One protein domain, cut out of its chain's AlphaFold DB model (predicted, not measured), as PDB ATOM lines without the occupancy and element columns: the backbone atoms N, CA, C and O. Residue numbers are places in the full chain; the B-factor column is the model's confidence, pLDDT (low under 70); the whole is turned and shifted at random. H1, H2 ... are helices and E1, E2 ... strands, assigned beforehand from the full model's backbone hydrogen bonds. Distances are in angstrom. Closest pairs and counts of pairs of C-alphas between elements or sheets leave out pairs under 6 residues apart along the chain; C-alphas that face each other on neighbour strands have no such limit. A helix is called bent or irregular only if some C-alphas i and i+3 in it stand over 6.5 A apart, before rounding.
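AT A GLANCE: This is residues 17 to 120 of the 397 residues of an uncharacterized protein of Crocosphaera watsonii WH 0402 (UniProt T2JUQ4). One long helix, H3, runs most of the length of this model; near its last residues the small hairpin E3 E4 packs on it, while H1, H3 and the two-strand sheet E1 E2 make a loose triangle, in which H1 meets H3 with its residues 30 to 34 alone. Residues 41 to 50, with H2, stick out at one end and residues 65 to 70 at the other. The 104 printed residues follow the order E1 H1 H2 E2 H3 E3 E4 H4, four helices and four strands, class mixed; E1 E2 is parallel, E3 E4 antiparallel. The whole is loose, radius of gyration of the C-alphas 16.9 A, spanning 58 by 32 by 26 A.

IN THESE COORDINATES: Find C-alpha 17 at (39.125, 82.762, 50.866), where E1, residues 17 to 21, begins; E2 is residues 52 to 57, 15.9 A. Between them come H1, residues 26 to 39, 19.0 A, and H2, residues 44 to 47. H3, residues 69 to 99, runs 44.1 A to C-alpha 99 at (38.343, 76.261, 32.777). E3 is residues 102 to 104, E4 107 to 109, H4 116 to 120.

HOW THE PARTS SIT: Look at N 19 and O 54, 2.9 A, between E1 and E2. With H1 and H2 they form a strand-helix-strand unit, parallel neighbour strands joined through helices, its crossover right-handed. H1, irregular but only just, C-alphas 28 and 31 being 7.0 A apart, only just touches H3, with 3 pairs of C-alphas within 8 A; the closest are Ile 34 and Ile 94, 6.3 A. H3's Thr 92 and E3's Gly 102 have the closest C-alphas, 4.3 A; in the hairpin, N 102 and O 109 are 2.8 A apart. H4 is close to H1 but not clearly touching, C-alphas of Arg 28 and Gly 116 6.4 A apart; H2 is apart from H1. In H3 and H4 every O i to N i+4 pair is within hydrogen-bond range, in H1 8 of 10; H2 is too short for one.

THE WHOLE: The farthest C-alphas, Glu 45 and Lys 67, are 58.6 A apart. The printed part has no cut; E2 to H3 is the long link. Confidence is under 70 at 36 residues, among them 21 to 31, 58 to 69 and 112 to 120.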
ATOM      1  N   ILE A  17      37.744  83.218  50.768       84.81
ATOM      2  CA  ILE A  17      39.125  82.762  50.866       84.81
ATOM      3  C   ILE A  17      40.006  84.006  50.860       84.81
ATOM      4  O   ILE A  17      40.029  84.757  49.887       84.81
ATOM      5  N   LEU A  18      40.722  84.224  51.958       85.81
ATOM      6  CA  LEU A  18      41.701  85.298  52.080       85.81
ATOM      7  C   LEU A  18      43.096  84.681  52.021       85.81
ATOM      8  O   LEU A  18      43.407  83.783  52.804       85.81
ATOM      9  N   VAL A  19      43.913  85.146  51.082       78.88
ATOM     10  CA  VAL A  19      45.260  84.627  50.848       78.88
ATOM     11  C   VAL A  19      46.253  85.770  50.960       78.88
ATOM     12  O   VAL A  19      46.229  86.702  50.163       78.88
ATOM     13  N   GLU A  20      47.144  85.677  51.936       77.00
ATOM     14  CA  GLU A  20      48.332  86.519  52.013       77.00
ATOM     15  C   GLU A  20      49.474  85.815  51.282       77.00
ATOM     16  O   GLU A  20      49.798  84.666  51.589       77.00
ATOM     17  N   ILE A  21      50.049  86.481  50.283       69.88
ATOM     18  CA  ILE A  21      51.151  85.933  49.495       69.88
ATOM     19  C   ILE A  21      52.435  86.661  49.909       69.88
ATOM     20  O   ILE A  21      52.602  87.835  49.569       69.88
ATOM     21  N   PRO A  22      53.358  85.993  50.626       59.94
ATOM     22  CA  PRO A  22      54.647  86.587  50.945       59.94
ATOM     23  C   PRO A  22      55.477  86.765  49.664       59.94
ATOM     24  O   PRO A  22      55.490  85.892  48.799       59.94
ATOM     25  N   ARG A  23      56.209  87.885  49.563       56.12
ATOM     26  CA  ARG A  23      57.077  88.241  48.417       56.12
ATOM     27  C   ARG A  23      58.054  87.126  48.031       56.12
ATOM     28  O   ARG A  23      58.392  86.963  46.861       56.12
ATOM     29  N   PHE A  24      58.537  86.371  49.017       49.84
ATOM     30  CA  PHE A  24      59.480  85.295  48.776       49.84
ATOM     31  C   PHE A  24      58.773  84.070  48.199       49.84
ATOM     32  O   PHE A  24      57.942  83.440  48.848       49.84
ATOM     33  N   GLU A  25      59.188  83.714  46.985       51.56
ATOM     34  CA  GLU A  25      58.836  82.463  46.321       51.56
ATOM     35  C   GLU A  25      57.373  82.354  45.862       51.56
ATOM     36  O   GLU A  25      56.802  81.262  45.890       51.56
ATOM     37  N   VAL A  26      56.756  83.444  45.388       52.41
ATOM     38  CA  VAL A  26      55.390  83.371  44.837       52.41
ATOM     39  C   VAL A  26      55.290  82.320  43.727       52.41
ATOM     40  O   VAL A  26      54.327  81.566  43.686       52.41
ATOM     41  N   GLU A  27      56.326  82.182  42.900       52.31
ATOM     42  CA  GLU A  27      56.432  81.148  41.864       52.31
ATOM     43  C   GLU A  27      56.470  79.722  42.443       52.31
ATOM     44  O   GLU A  27      55.838  78.815  41.901       52.31
ATOM     45  N   ARG A  28      57.148  79.510  43.583       52.66
ATOM     46  CA  ARG A  28      57.212  78.191  44.245       52.66
ATOM     47  C   ARG A  28      55.944  77.874  45.036       52.66
ATOM     48  O   ARG A  28      55.599  76.700  45.169       52.66
ATOM     49  N   ASN A  29      55.244  78.904  45.513       59.97
ATOM     50  CA  ASN A  29      54.055  78.791  46.357       59.97
ATOM     51  C   ASN A  29      52.741  78.969  45.580       59.97
ATOM     52  O   ASN A  29      51.669  78.718  46.132       59.97
ATOM     53  N   LEU A  30      52.788  79.319  44.289       69.94
ATOM     54  CA  LEU A  30      51.597  79.488  43.450       69.94
ATOM     55  C   LEU A  30      50.755  78.211  43.407       69.94
ATOM     56  O   LEU A  30      49.529  78.264  43.467       69.94
ATOM     57  N   MET A  31      51.417  77.052  43.370       69.38
ATOM     58  CA  MET A  31      50.740  75.758  43.422       69.38
ATOM     59  C   MET A  31      49.985  75.561  44.746       69.38
ATOM     60  O   MET A  31      48.896  74.994  44.748       69.38
ATOM     61  N   GLU A  32      50.510  76.061  45.867       72.94
ATOM     62  CA  GLU A  32      49.825  76.000  47.165       72.94
ATOM     63  C   GLU A  32      48.618  76.929  47.213       72.94
ATOM     64  O   GLU A  32      47.545  76.530  47.660       72.94
ATOM     65  N   VAL A  33      48.782  78.153  46.709       73.06
ATOM     66  CA  VAL A  33      47.708  79.146  46.602       73.06
ATOM     67  C   VAL A  33      46.554  78.591  45.770       73.06
ATOM     68  O   VAL A  33      45.401  78.630  46.196       73.06
ATOM     69  N   ILE A  34      46.864  77.994  44.618       74.62
ATOM     70  CA  ILE A  34      45.872  77.332  43.772       74.62
ATOM     71  C   ILE A  34      45.217  76.184  44.539       74.62
ATOM     72  O   ILE A  34      43.994  76.112  44.590       74.62
ATOM     73  N   GLN A  35      45.989  75.315  45.197       74.56
ATOM     74  CA  GLN A  35      45.436  74.208  45.984       74.56
ATOM     75  C   GLN A  35      44.470  74.664  47.088       74.56
ATOM     76  O   GLN A  35      43.467  73.986  47.308       74.56
ATOM     77  N   VAL A  36      44.716  75.801  47.750       75.25
ATOM     78  CA  VAL A  36      43.783  76.375  48.739       75.25
ATOM     79  C   VAL A  36      42.432  76.700  48.099       75.25
ATOM     80  O   VAL A  36      41.397  76.355  48.668       75.25
ATOM     81  N   ILE A  37      42.426  77.279  46.894       77.94
ATOM     82  CA  ILE A  37      41.191  77.574  46.147       77.94
ATOM     83  C   ILE A  37      40.410  76.280  45.870       77.94
ATOM     84  O   ILE A  37      39.198  76.230  46.073       77.94
ATOM     85  N   TYR A  38      41.097  75.200  45.476       76.25
ATOM     86  CA  TYR A  38      40.451  73.900  45.233       76.25
ATOM     87  C   TYR A  38      39.922  73.239  46.493       76.25
ATOM     88  O   TYR A  38      38.878  72.596  46.448       76.25
ATOM     89  N   ARG A  39      40.610  73.401  47.621       77.31
ATOM     90  CA  ARG A  39      40.155  72.861  48.908       77.31
ATOM     91  C   ARG A  39      38.880  73.518  49.397       77.31
ATOM     92  O   ARG A  39      38.189  72.924  50.214       77.31
ATOM     93  N   GLY A  40      38.557  74.702  48.886       78.56
ATOM     94  CA  GLY A  40      37.272  75.336  49.115       78.56
ATOM     95  C   GLY A  40      36.094  74.708  48.365       78.56
ATOM     96  O   GLY A  40      34.980  75.201  48.511       78.56
ATOM     97  N   ARG A  41      36.322  73.678  47.536       76.06
ATOM     98  CA  ARG A  41      35.290  72.948  46.778       76.06
ATOM     99  C   ARG A  41      34.880  71.653  47.479       76.06
ATOM    100  O   ARG A  41      35.603  71.158  48.344       76.06
ATOM    101  N   GLY A  42      33.752  71.079  47.066       79.50
ATOM    102  CA  GLY A  42      33.267  69.782  47.559       79.50
ATOM    103  C   GLY A  42      31.894  69.823  48.229       79.50
ATOM    104  O   GLY A  42      31.486  68.831  48.825       79.50
ATOM    105  N   ASN A  43      31.190  70.952  48.142       84.31
ATOM    106  CA  ASN A  43      29.770  71.043  48.459       84.31
ATOM    107  C   ASN A  43      29.055  71.672  47.261       84.31
ATOM    108  O   ASN A  43      29.181  72.873  47.033       84.31
ATOM    109  N   ASP A  44      28.304  70.867  46.510       82.38
ATOM    110  CA  ASP A  44      27.645  71.279  45.264       82.38
ATOM    111  C   ASP A  44      26.659  72.443  45.441       82.38
ATOM    112  O   ASP A  44      26.447  73.217  44.506       82.38
ATOM    113  N   GLU A  45      26.056  72.591  46.623       84.25
ATOM    114  CA  GLU A  45      25.136  73.695  46.909       84.25
ATOM    115  C   GLU A  45      25.877  75.019  47.093       84.25
ATOM    116  O   GLU A  45      25.382  76.070  46.686       84.25
ATOM    117  N   ILE A  46      27.066  74.977  47.696       82.62
ATOM    118  CA  ILE A  46      27.901  76.154  47.967       82.62
ATOM    119  C   ILE A  46      28.799  76.476  46.767       82.62
ATOM    120  O   ILE A  46      29.062  77.642  46.490       82.62
ATOM    121  N   ASP A  47      29.235  75.465  46.018       81.38
ATOM    122  CA  ASP A  47      30.075  75.605  44.825       81.38
ATOM    123  C   ASP A  47      29.358  76.326  43.672       81.38
ATOM    124  O   ASP A  47      30.024  76.904  42.815       81.38
ATOM    125  N   LYS A  48      28.019  76.325  43.667       82.69
ATOM    126  CA  LYS A  48      27.178  77.063  42.706       82.69
ATOM    127  C   LYS A  48      26.860  78.497  43.136       82.69
ATOM    128  O   LYS A  48      26.203  79.215  42.388       82.69
ATOM    129  N   GLN A  49      27.271  78.897  44.336       86.56
ATOM    130  CA  GLN A  49      27.059  80.244  44.861       86.56
ATOM    131  C   GLN A  49      28.300  81.108  44.649       86.56
ATOM    132  O   GLN A  49      29.400  80.603  44.410       86.56
ATOM    133  N   ASP A  50      28.128  82.418  44.794       85.75
ATOM    134  CA  ASP A  50      29.237  83.358  44.707       85.75
ATOM    135  C   ASP A  50      30.285  83.075  45.790       85.75
ATOM    136  O   ASP A  50      29.983  82.974  46.986       85.75
ATOM    137  N   LYS A  51      31.544  82.976  45.354       83.81
ATOM    138  CA  LYS A  51      32.715  82.865  46.224       83.81
ATOM    139  C   LYS A  51      33.630  84.057  46.014       83.81
ATOM    140  O   LYS A  51      33.847  84.505  44.891       83.81
ATOM    141  N   GLN A  52      34.196  84.546  47.106       86.38
ATOM    142  CA  GLN A  52      35.131  85.659  47.108       86.38
ATOM    143  C   GLN A  52      36.533  85.161  47.422       86.38
ATOM    144  O   GLN A  52      36.761  84.462  48.410       86.38
ATOM    145  N   LEU A  53      37.477  85.560  46.580       82.62
ATOM    146  CA  LEU A  53      38.894  85.283  46.738       82.62
ATOM    147  C   LEU A  53      39.630  86.619  46.820       82.62
ATOM    148  O   LEU A  53      39.621  87.389  45.863       82.62
ATOM    149  N   ILE A  54      40.227  86.896  47.976       85.00
ATOM    150  CA  ILE A  54      40.911  88.158  48.265       85.00
ATOM    151  C   ILE A  54      42.396  87.865  48.448       85.00
ATOM    152  O   ILE A  54      42.777  87.112  49.346       85.00
ATOM    153  N   PHE A  55      43.223  88.472  47.600       80.50
ATOM    154  CA  PHE A  55      44.676  88.368  47.664       80.50
ATOM    155  C   PHE A  55      45.278  89.606  48.322       80.50
ATOM    156  O   PHE A  55      45.077  90.721  47.844       80.50
ATOM    157  N   TYR A  56      46.059  89.398  49.376       82.19
ATOM    158  CA  TYR A  56      46.939  90.411  49.944       82.19
ATOM    159  C   TYR A  56      48.336  90.200  49.371       82.19
ATOM    160  O   TYR A  56      49.015  89.224  49.697       82.19
ATOM    161  N   LEU A  57      48.726  91.100  48.469       74.19
ATOM    162  CA  LEU A  57      50.032  91.115  47.823       74.19
ATOM    163  C   LEU A  57      50.797  92.351  48.300       74.19
ATOM    164  O   LEU A  57      50.285  93.465  48.203       74.19
ATOM    165  N   SER A  58      52.020  92.162  48.787       69.62
ATOM    166  CA  SER A  58      52.910  93.264  49.158       69.62
ATOM    167  C   SER A  58      54.075  93.350  48.176       69.62
ATOM    168  O   SER A  58      54.906  92.441  48.138       69.62
ATOM    169  N   GLU A  59      54.159  94.449  47.429       66.12
ATOM    170  CA  GLU A  59      55.272  94.739  46.520       66.12
ATOM    171  C   GLU A  59      56.085  95.930  47.053       66.12
ATOM    172  O   GLU A  59      55.522  96.907  47.554       66.12
ATOM    173  N   GLN A  60      57.415  95.838  46.985       63.19
ATOM    174  CA  GLN A  60      58.328  96.883  47.455       63.19
ATOM    175  C   GLN A  60      59.359  97.205  46.372       63.19
ATOM    176  O   GLN A  60      60.210  96.373  46.057       63.19
ATOM    177  N   ALA A  61      59.329  98.442  45.874       62.19
ATOM    178  CA  ALA A  61      60.375  98.976  45.010       62.19
ATOM    179  C   ALA A  61      61.566  99.443  45.862       62.19
ATOM    180  O   ALA A  61      61.413 100.314  46.722       62.19
ATOM    181  N   ILE A  62      62.745  98.862  45.628       63.41
ATOM    182  CA  ILE A  62      63.997  99.241  46.295       63.41
ATOM    183  C   ILE A  62      64.776 100.148  45.343       63.41
ATOM    184  O   ILE A  62      64.980  99.799  44.185       63.41
ATOM    185  N   TYR A  63      65.190 101.313  45.827       67.25
ATOM    186  CA  TYR A  63      66.004 102.269  45.081       67.25
ATOM    187  C   TYR A  63      66.860 103.084  46.052       67.25
ATOM    188  O   TYR A  63      66.439 103.359  47.180       67.25
ATOM    189  N   ASP A  64      68.050 103.486  45.610       60.38
ATOM    190  CA  ASP A  64      68.932 104.343  46.398       60.38
ATOM    191  C   ASP A  64      68.340 105.749  46.530       60.38
ATOM    192  O   ASP A  64      67.873 106.348  45.561       60.38
ATOM    193  N   LYS A  65      68.350 106.289  47.753       58.53
ATOM    194  CA  LYS A  65      67.739 107.592  48.055       58.53
ATOM    195  C   LYS A  65      68.463 108.783  47.424       58.53
ATOM    196  O   LYS A  65      67.851 109.842  47.335       58.53
ATOM    197  N   GLU A  66      69.731 108.645  47.032       56.31
ATOM    198  CA  GLU A  66      70.594 109.819  46.840       56.31
ATOM    199  C   GLU A  66      71.018 110.158  45.408       56.31
ATOM    200  O   GLU A  66      71.521 111.263  45.222       56.31
ATOM    201  N   LYS A  67      70.814 109.329  44.372       55.09
ATOM    202  CA  LYS A  67      71.212 109.720  42.999       55.09
ATOM    203  C   LYS A  67      70.262 109.182  41.922       55.09
ATOM    204  O   LYS A  67      70.075 107.977  41.807       55.09
ATOM    205  N   ASP A  68      69.746 110.117  41.120       64.06
ATOM    206  CA  ASP A  68      68.823 109.997  39.976       64.06
ATOM    207  C   ASP A  68      67.339 109.716  40.270       64.06
ATOM    208  O   ASP A  68      66.915 108.579  40.488       64.06
ATOM    209  N   GLU A  69      66.502 110.753  40.111       69.31
ATOM    210  CA  GLU A  69      65.042 110.601  39.981       69.31
ATOM    211  C   GLU A  69      64.658 109.622  38.861       69.31
ATOM    212  O   GLU A  69      63.676 108.891  38.988       69.31
ATOM    213  N   GLU A  70      65.448 109.567  37.785       73.38
ATOM    214  CA  GLU A  70      65.239 108.647  36.666       73.38
ATOM    215  C   GLU A  70      65.435 107.181  37.078       73.38
ATOM    216  O   GLU A  70      64.597 106.337  36.767       73.38
ATOM    217  N   LYS A  71      66.457 106.864  37.885       69.00
ATOM    218  CA  LYS A  71      66.667 105.501  38.406       69.00
ATOM    219  C   LYS A  71      65.561 105.074  39.361       69.00
ATOM    220  O   LYS A  71      65.130 103.924  39.333       69.00
ATOM    221  N   ARG A  72      65.046 106.008  40.164       72.69
ATOM    222  CA  ARG A  72      63.874 105.764  41.012       72.69
ATOM    223  C   ARG A  72      62.630 105.452  40.179       72.69
ATOM    224  O   ARG A  72      61.908 104.515  40.510       72.69
ATOM    225  N   LYS A  73      62.367 106.219  39.113       79.19
ATOM    226  CA  LYS A  73      61.245 105.946  38.200       79.19
ATOM    227  C   LYS A  73      61.386 104.571  37.552       79.19
ATOM    228  O   LYS A  73      60.410 103.827  37.546       79.19
ATOM    229  N   LEU A  74      62.583 104.221  37.080       75.12
ATOM    230  CA  LEU A  74      62.867 102.916  36.479       75.12
ATOM    231  C   LEU A  74      62.633 101.766  37.467       75.12
ATOM    232  O   LEU A  74      61.880 100.852  37.152       75.12
ATOM    233  N   ALA A  75      63.159 101.846  38.691       68.19
ATOM    234  CA  ALA A  75      62.955 100.812  39.712       68.19
ATOM    235  C   ALA A  75      61.469 100.623  40.081       68.19
ATOM    236  O   ALA A  75      61.000  99.504  40.301       68.19
ATOM    237  N   ILE A  76      60.696 101.715  40.124       75.56
ATOM    238  CA  ILE A  76      59.244 101.652  40.336       75.56
ATOM    239  C   ILE A  76      58.550 101.005  39.130       75.56
ATOM    240  O   ILE A  76      57.675 100.166  39.319       75.56
ATOM    241  N   GLN A  77      58.934 101.361  37.902       77.88
ATOM    242  CA  GLN A  77      58.377 100.762  36.686       77.88
ATOM    243  C   GLN A  77      58.662  99.259  36.604       77.88
ATOM    244  O   GLN A  77      57.749  98.492  36.312       77.88
ATOM    245  N   GLU A  78      59.883  98.827  36.918       71.31
ATOM    246  CA  GLU A  78      60.249  97.408  36.980       71.31
ATOM    247  C   GLU A  78      59.433  96.658  38.036       71.31
ATOM    248  O   GLU A  78      58.902  95.582  37.760       71.31
ATOM    249  N   SER A  79      59.264  97.244  39.222       69.50
ATOM    250  CA  SER A  79      58.445  96.662  40.289       69.50
ATOM    251  C   SER A  79      56.966  96.557  39.886       69.50
ATOM    252  O   SER A  79      56.340  95.519  40.097       69.50
ATOM    253  N   ILE A  80      56.414  97.569  39.205       78.50
ATOM    254  CA  ILE A  80      55.050  97.526  38.651       78.50
ATOM    255  C   ILE A  80      54.927  96.444  37.569       78.50
ATOM    256  O   ILE A  80      53.953  95.692  37.570       78.50
ATOM    257  N   LEU A  81      55.897  96.338  36.657       76.31
ATOM    258  CA  LEU A  81      55.907  95.306  35.617       76.31
ATOM    259  C   LEU A  81      55.973  93.904  36.224       76.31
ATOM    260  O   LEU A  81      55.196  93.032  35.836       76.31
ATOM    261  N   SER A  82      56.841  93.705  37.214       69.19
ATOM    262  CA  SER A  82      56.935  92.464  37.985       69.19
ATOM    263  C   SER A  82      55.594  92.113  38.637       69.19
ATOM    264  O   SER A  82      55.103  90.991  38.506       69.19
ATOM    265  N   PHE A  83      54.932  93.099  39.246       77.50
ATOM    266  CA  PHE A  83      53.624  92.920  39.865       77.50
ATOM    267  C   PHE A  83      52.529  92.547  38.855       77.50
ATOM    268  O   PHE A  83      51.739  91.632  39.095       77.50
ATOM    269  N   ILE A  84      52.494  93.208  37.696       82.44
ATOM    270  CA  ILE A  84      51.557  92.880  36.613       82.44
ATOM    271  C   ILE A  84      51.817  91.463  36.094       82.44
ATOM    272  O   ILE A  84      50.870  90.693  35.930       82.44
ATOM    273  N   ASN A  85      53.081  91.091  35.883       77.25
ATOM    274  CA  ASN A  85      53.460  89.744  35.462       77.25
ATOM    275  C   ASN A  85      52.985  88.697  36.472       77.25
ATOM    276  O   ASN A  85      52.380  87.699  36.081       77.25
ATOM    277  N   LEU A  86      53.169  88.957  37.766       76.00
ATOM    278  CA  LEU A  86      52.682  88.084  38.824       76.00
ATOM    279  C   LEU A  86      51.160  87.903  38.763       76.00
ATOM    280  O   LEU A  86      50.668  86.776  38.829       76.00
ATOM    281  N   LEU A  87      50.406  88.994  38.602       81.44
ATOM    282  CA  LEU A  87      48.948  88.943  38.477       81.44
ATOM    283  C   LEU A  87      48.503  88.164  37.234       81.44
ATOM    284  O   LEU A  87      47.542  87.396  37.307       81.44
ATOM    285  N   LEU A  88      49.200  88.328  36.106       84.12
ATOM    286  CA  LEU A  88      48.928  87.581  34.878       84.12
ATOM    287  C   LEU A  88      49.182  86.086  35.068       84.12
ATOM    288  O   LEU A  88      48.322  85.279  34.710       84.12
ATOM    289  N   ILE A  89      50.312  85.716  35.673       80.50
ATOM    290  CA  ILE A  89      50.665  84.323  35.965       80.50
ATOM    291  C   ILE A  89      49.637  83.702  36.919       80.50
ATOM    292  O   ILE A  89      49.099  82.627  36.638       80.50
ATOM    293  N   LEU A  90      49.298  84.391  38.014       80.25
ATOM    294  CA  LEU A  90      48.312  83.944  39.003       80.25
ATOM    295  C   LEU A  90      46.931  83.750  38.368       80.25
ATOM    296  O   LEU A  90      46.349  82.670  38.479       80.25
ATOM    297  N   LYS A  91      46.420  84.764  37.658       84.00
ATOM    298  CA  LYS A  91      45.124  84.696  36.970       84.00
ATOM    299  C   LYS A  91      45.102  83.536  35.976       84.00
ATOM    300  O   LYS A  91      44.167  82.741  35.990       84.00
ATOM    301  N   THR A  92      46.124  83.419  35.133       83.88
ATOM    302  CA  THR A  92      46.193  82.385  34.089       83.88
ATOM    303  C   THR A  92      46.288  80.989  34.685       83.88
ATOM    304  O   THR A  92      45.603  80.085  34.212       83.88
ATOM    305  N   SER A  93      47.048  80.811  35.763       80.75
ATOM    306  CA  SER A  93      47.152  79.528  36.462       80.75
ATOM    307  C   SER A  93      45.837  79.119  37.131       80.75
ATOM    308  O   SER A  93      45.424  77.963  37.039       80.75
ATOM    309  N   ILE A  94      45.128  80.070  37.752       80.94
ATOM    310  CA  ILE A  94      43.799  79.827  38.330       80.94
ATOM    311  C   ILE A  94      42.811  79.440  37.224       80.94
ATOM    312  O   ILE A  94      42.145  78.411  37.322       80.94
ATOM    313  N   MET A  95      42.751  80.219  36.140       83.50
ATOM    314  CA  MET A  95      41.831  79.968  35.024       83.50
ATOM    315  C   MET A  95      42.131  78.646  34.319       83.50
ATOM    316  O   MET A  95      41.211  77.876  34.066       83.50
ATOM    317  N   THR A  96      43.409  78.313  34.123       81.56
ATOM    318  CA  THR A  96      43.836  77.013  33.585       81.56
ATOM    319  C   THR A  96      43.252  75.859  34.384       81.56
ATOM    320  O   THR A  96      42.814  74.856  33.829       81.56
ATOM    321  N   ARG A  97      43.185  75.993  35.704       76.12
ATOM    322  CA  ARG A  97      42.690  74.925  36.560       76.12
ATOM    323  C   ARG A  97      41.157  74.930  36.691       76.12
ATOM    324  O   ARG A  97      40.581  73.883  36.985       76.12
ATOM    325  N   ILE A  98      40.481  76.070  36.517       75.75
ATOM    326  CA  ILE A  98      39.008  76.168  36.566       75.75
ATOM    327  C   ILE A  98      38.384  75.776  35.221       75.75
ATOM    328  O   ILE A  98      37.426  75.010  35.195       75.75
ATOM    329  N   GLN A  99      38.922  76.306  34.124       80.75
ATOM    330  CA  GLN A  99      38.343  76.261  32.777       80.75
ATOM    331  C   GLN A  99      39.207  75.484  31.771       80.75
ATOM    332  O   GLN A  99      38.822  75.342  30.615       80.75
ATOM    333  N   GLY A 100      40.380  74.993  32.176       76.56
ATOM    334  CA  GLY A 100      41.319  74.288  31.295       76.56
ATOM    335  C   GLY A 100      42.324  75.202  30.585       76.56
ATOM    336  O   GLY A 100      43.354  74.721  30.133       76.56
ATOM    337  N   SER A 101      42.076  76.514  30.519       84.69
ATOM    338  CA  SER A 101      43.019  77.516  29.993       84.69
ATOM    339  C   SER A 101      42.736  78.905  30.580       84.69
ATOM    340  O   SER A 101      41.654  79.154  31.110       84.69
ATOM    341  N   GLY A 102      43.712  79.811  30.514       84.81
ATOM    342  CA  GLY A 102      43.555  81.226  30.844       84.81
ATOM    343  C   GLY A 102      43.879  82.119  29.649       84.81
ATOM    344  O   GLY A 102      44.760  81.806  28.858       84.81
ATOM    345  N   ILE A 103      43.173  83.242  29.517       84.25
ATOM    346  CA  ILE A 103      43.385  84.190  28.415       84.25
ATOM    347  C   ILE A 103      44.371  85.277  28.853       84.25
ATOM    348  O   ILE A 103      44.104  86.004  29.824       84.25
ATOM    349  N   ILE A 104      45.467  85.415  28.103       83.62
ATOM    350  CA  ILE A 104      46.402  86.544  28.188       83.62
ATOM    351  C   ILE A 104      46.355  87.274  26.842       83.62
ATOM    352  O   ILE A 104      46.669  86.706  25.799       83.62
ATOM    353  N   GLY A 105      45.935  88.540  26.851       82.81
ATOM    354  CA  GLY A 105      45.713  89.292  25.615       82.81
ATOM    355  C   GLY A 105      44.580  88.680  24.789       82.81
ATOM    356  O   GLY A 105      43.420  88.764  25.191       82.81
ATOM    357  N   LYS A 106      44.917  88.089  23.638       85.31
ATOM    358  CA  LYS A 106      43.966  87.424  22.727       85.31
ATOM    359  C   LYS A 106      44.132  85.906  22.673       85.31
ATOM    360  O   LYS A 106      43.289  85.240  22.078       85.31
ATOM    361  N   ASP A 107      45.178  85.376  23.297       85.31
ATOM    362  CA  ASP A 107      45.564  83.979  23.158       85.31
ATOM    363  C   ASP A 107      45.232  83.180  24.421       85.31
ATOM    364  O   ASP A 107      45.208  83.700  25.545       85.31
ATOM    365  N   TYR A 108      44.972  81.892  24.215       84.56
ATOM    366  CA  TYR A 108      44.724  80.932  25.282       84.56
ATOM    367  C   TYR A 108      46.040  80.304  25.722       84.56
ATOM    368  O   TYR A 108      46.732  79.658  24.938       84.56
ATOM    369  N   PHE A 109      46.355  80.451  27.002       80.50
ATOM    370  CA  PHE A 109      47.528  79.869  27.629       80.50
ATOM    371  C   PHE A 109      47.118  78.800  28.630       80.50
ATOM    372  O   PHE A 109      46.151  78.948  29.379       80.50
ATOM    373  N   LEU A 110      47.895  77.724  28.665       80.62
ATOM    374  CA  LEU A 110      47.759  76.664  29.648       80.62
ATOM    375  C   LEU A 110      48.955  76.776  30.590       80.62
ATOM    376  O   LEU A 110      50.084  76.469  30.219       80.62
ATOM    377  N   MET A 111      48.714  77.298  31.790       74.25
ATOM    378  CA  MET A 111      49.764  77.598  32.756       74.25
ATOM    379  C   MET A 111      49.576  76.750  34.008       74.25
ATOM    380  O   MET A 111      48.588  76.885  34.728       74.25
ATOM    381  N   ILE A 112      50.531  75.856  34.259       69.56
ATOM    382  CA  ILE A 112      50.555  75.003  35.446       69.56
ATOM    383  C   ILE A 112      51.811  75.365  36.235       69.56
ATOM    384  O   ILE A 112      52.911  75.053  35.773       69.56
ATOM    385  N   PRO A 113      51.690  76.011  37.408       62.00
ATOM    386  CA  PRO A 113      52.857  76.300  38.218       62.00
ATOM    387  C   PRO A 113      53.438  74.999  38.750       62.00
ATOM    388  O   PRO A 113      52.792  74.244  39.480       62.00
ATOM    389  N   VAL A 114      54.682  74.746  38.373       55.78
ATOM    390  CA  VAL A 114      55.475  73.628  38.861       55.78
ATOM    391  C   VAL A 114      56.444  74.141  39.911       55.78
ATOM    392  O   VAL A 114      57.153  75.118  39.704       55.78
ATOM    393  N   SER A 115      56.475  73.470  41.062       49.91
ATOM    394  CA  SER A 115      57.479  73.769  42.085       49.91
ATOM    395  C   SER A 115      58.888  73.522  41.532       49.91
ATOM    396  O   SER A 115      59.065  72.640  40.689       49.91
ATOM    397  N   GLY A 116      59.912  74.206  42.054       46.53
ATOM    398  CA  GLY A 116      61.306  73.970  41.643       46.53
ATOM    399  C   GLY A 116      61.735  72.495  41.736       46.53
ATOM    400  O   GLY A 116      62.474  72.017  40.887       46.53
ATOM    401  N   LYS A 117      61.167  71.719  42.677       48.44
ATOM    402  CA  LYS A 117      61.383  70.260  42.781       48.44
ATOM    403  C   LYS A 117      60.874  69.483  41.559       48.44
ATOM    404  O   LYS A 117      61.436  68.450  41.216       48.44
ATOM    405  N   SER A 118      59.808  69.960  40.924       42.47
ATOM    406  CA  SER A 118      59.215  69.374  39.718       42.47
ATOM    407  C   SER A 118      60.004  69.744  38.458       42.47
ATOM    408  O   SER A 118      60.108  68.919  37.558       42.47
ATOM    409  N   VAL A 119      60.608  70.940  38.417       46.94
ATOM    410  CA  VAL A 119      61.554  71.338  37.358       46.94
ATOM    411  C   VAL A 119      62.841  70.521  37.454       46.94
ATOM    412  O   VAL A 119      63.311  70.022  36.443       46.94
ATOM    413  N   SER A 120      63.368  70.287  38.663       45.25
ATOM    414  CA  SER A 120      64.524  69.399  38.852       45.25
ATOM    415  C   SER A 120      64.246  67.965  38.387       45.25
ATOM    416  O   SER A 120      65.144  67.352  37.819       45.25
TER     417      SER A 120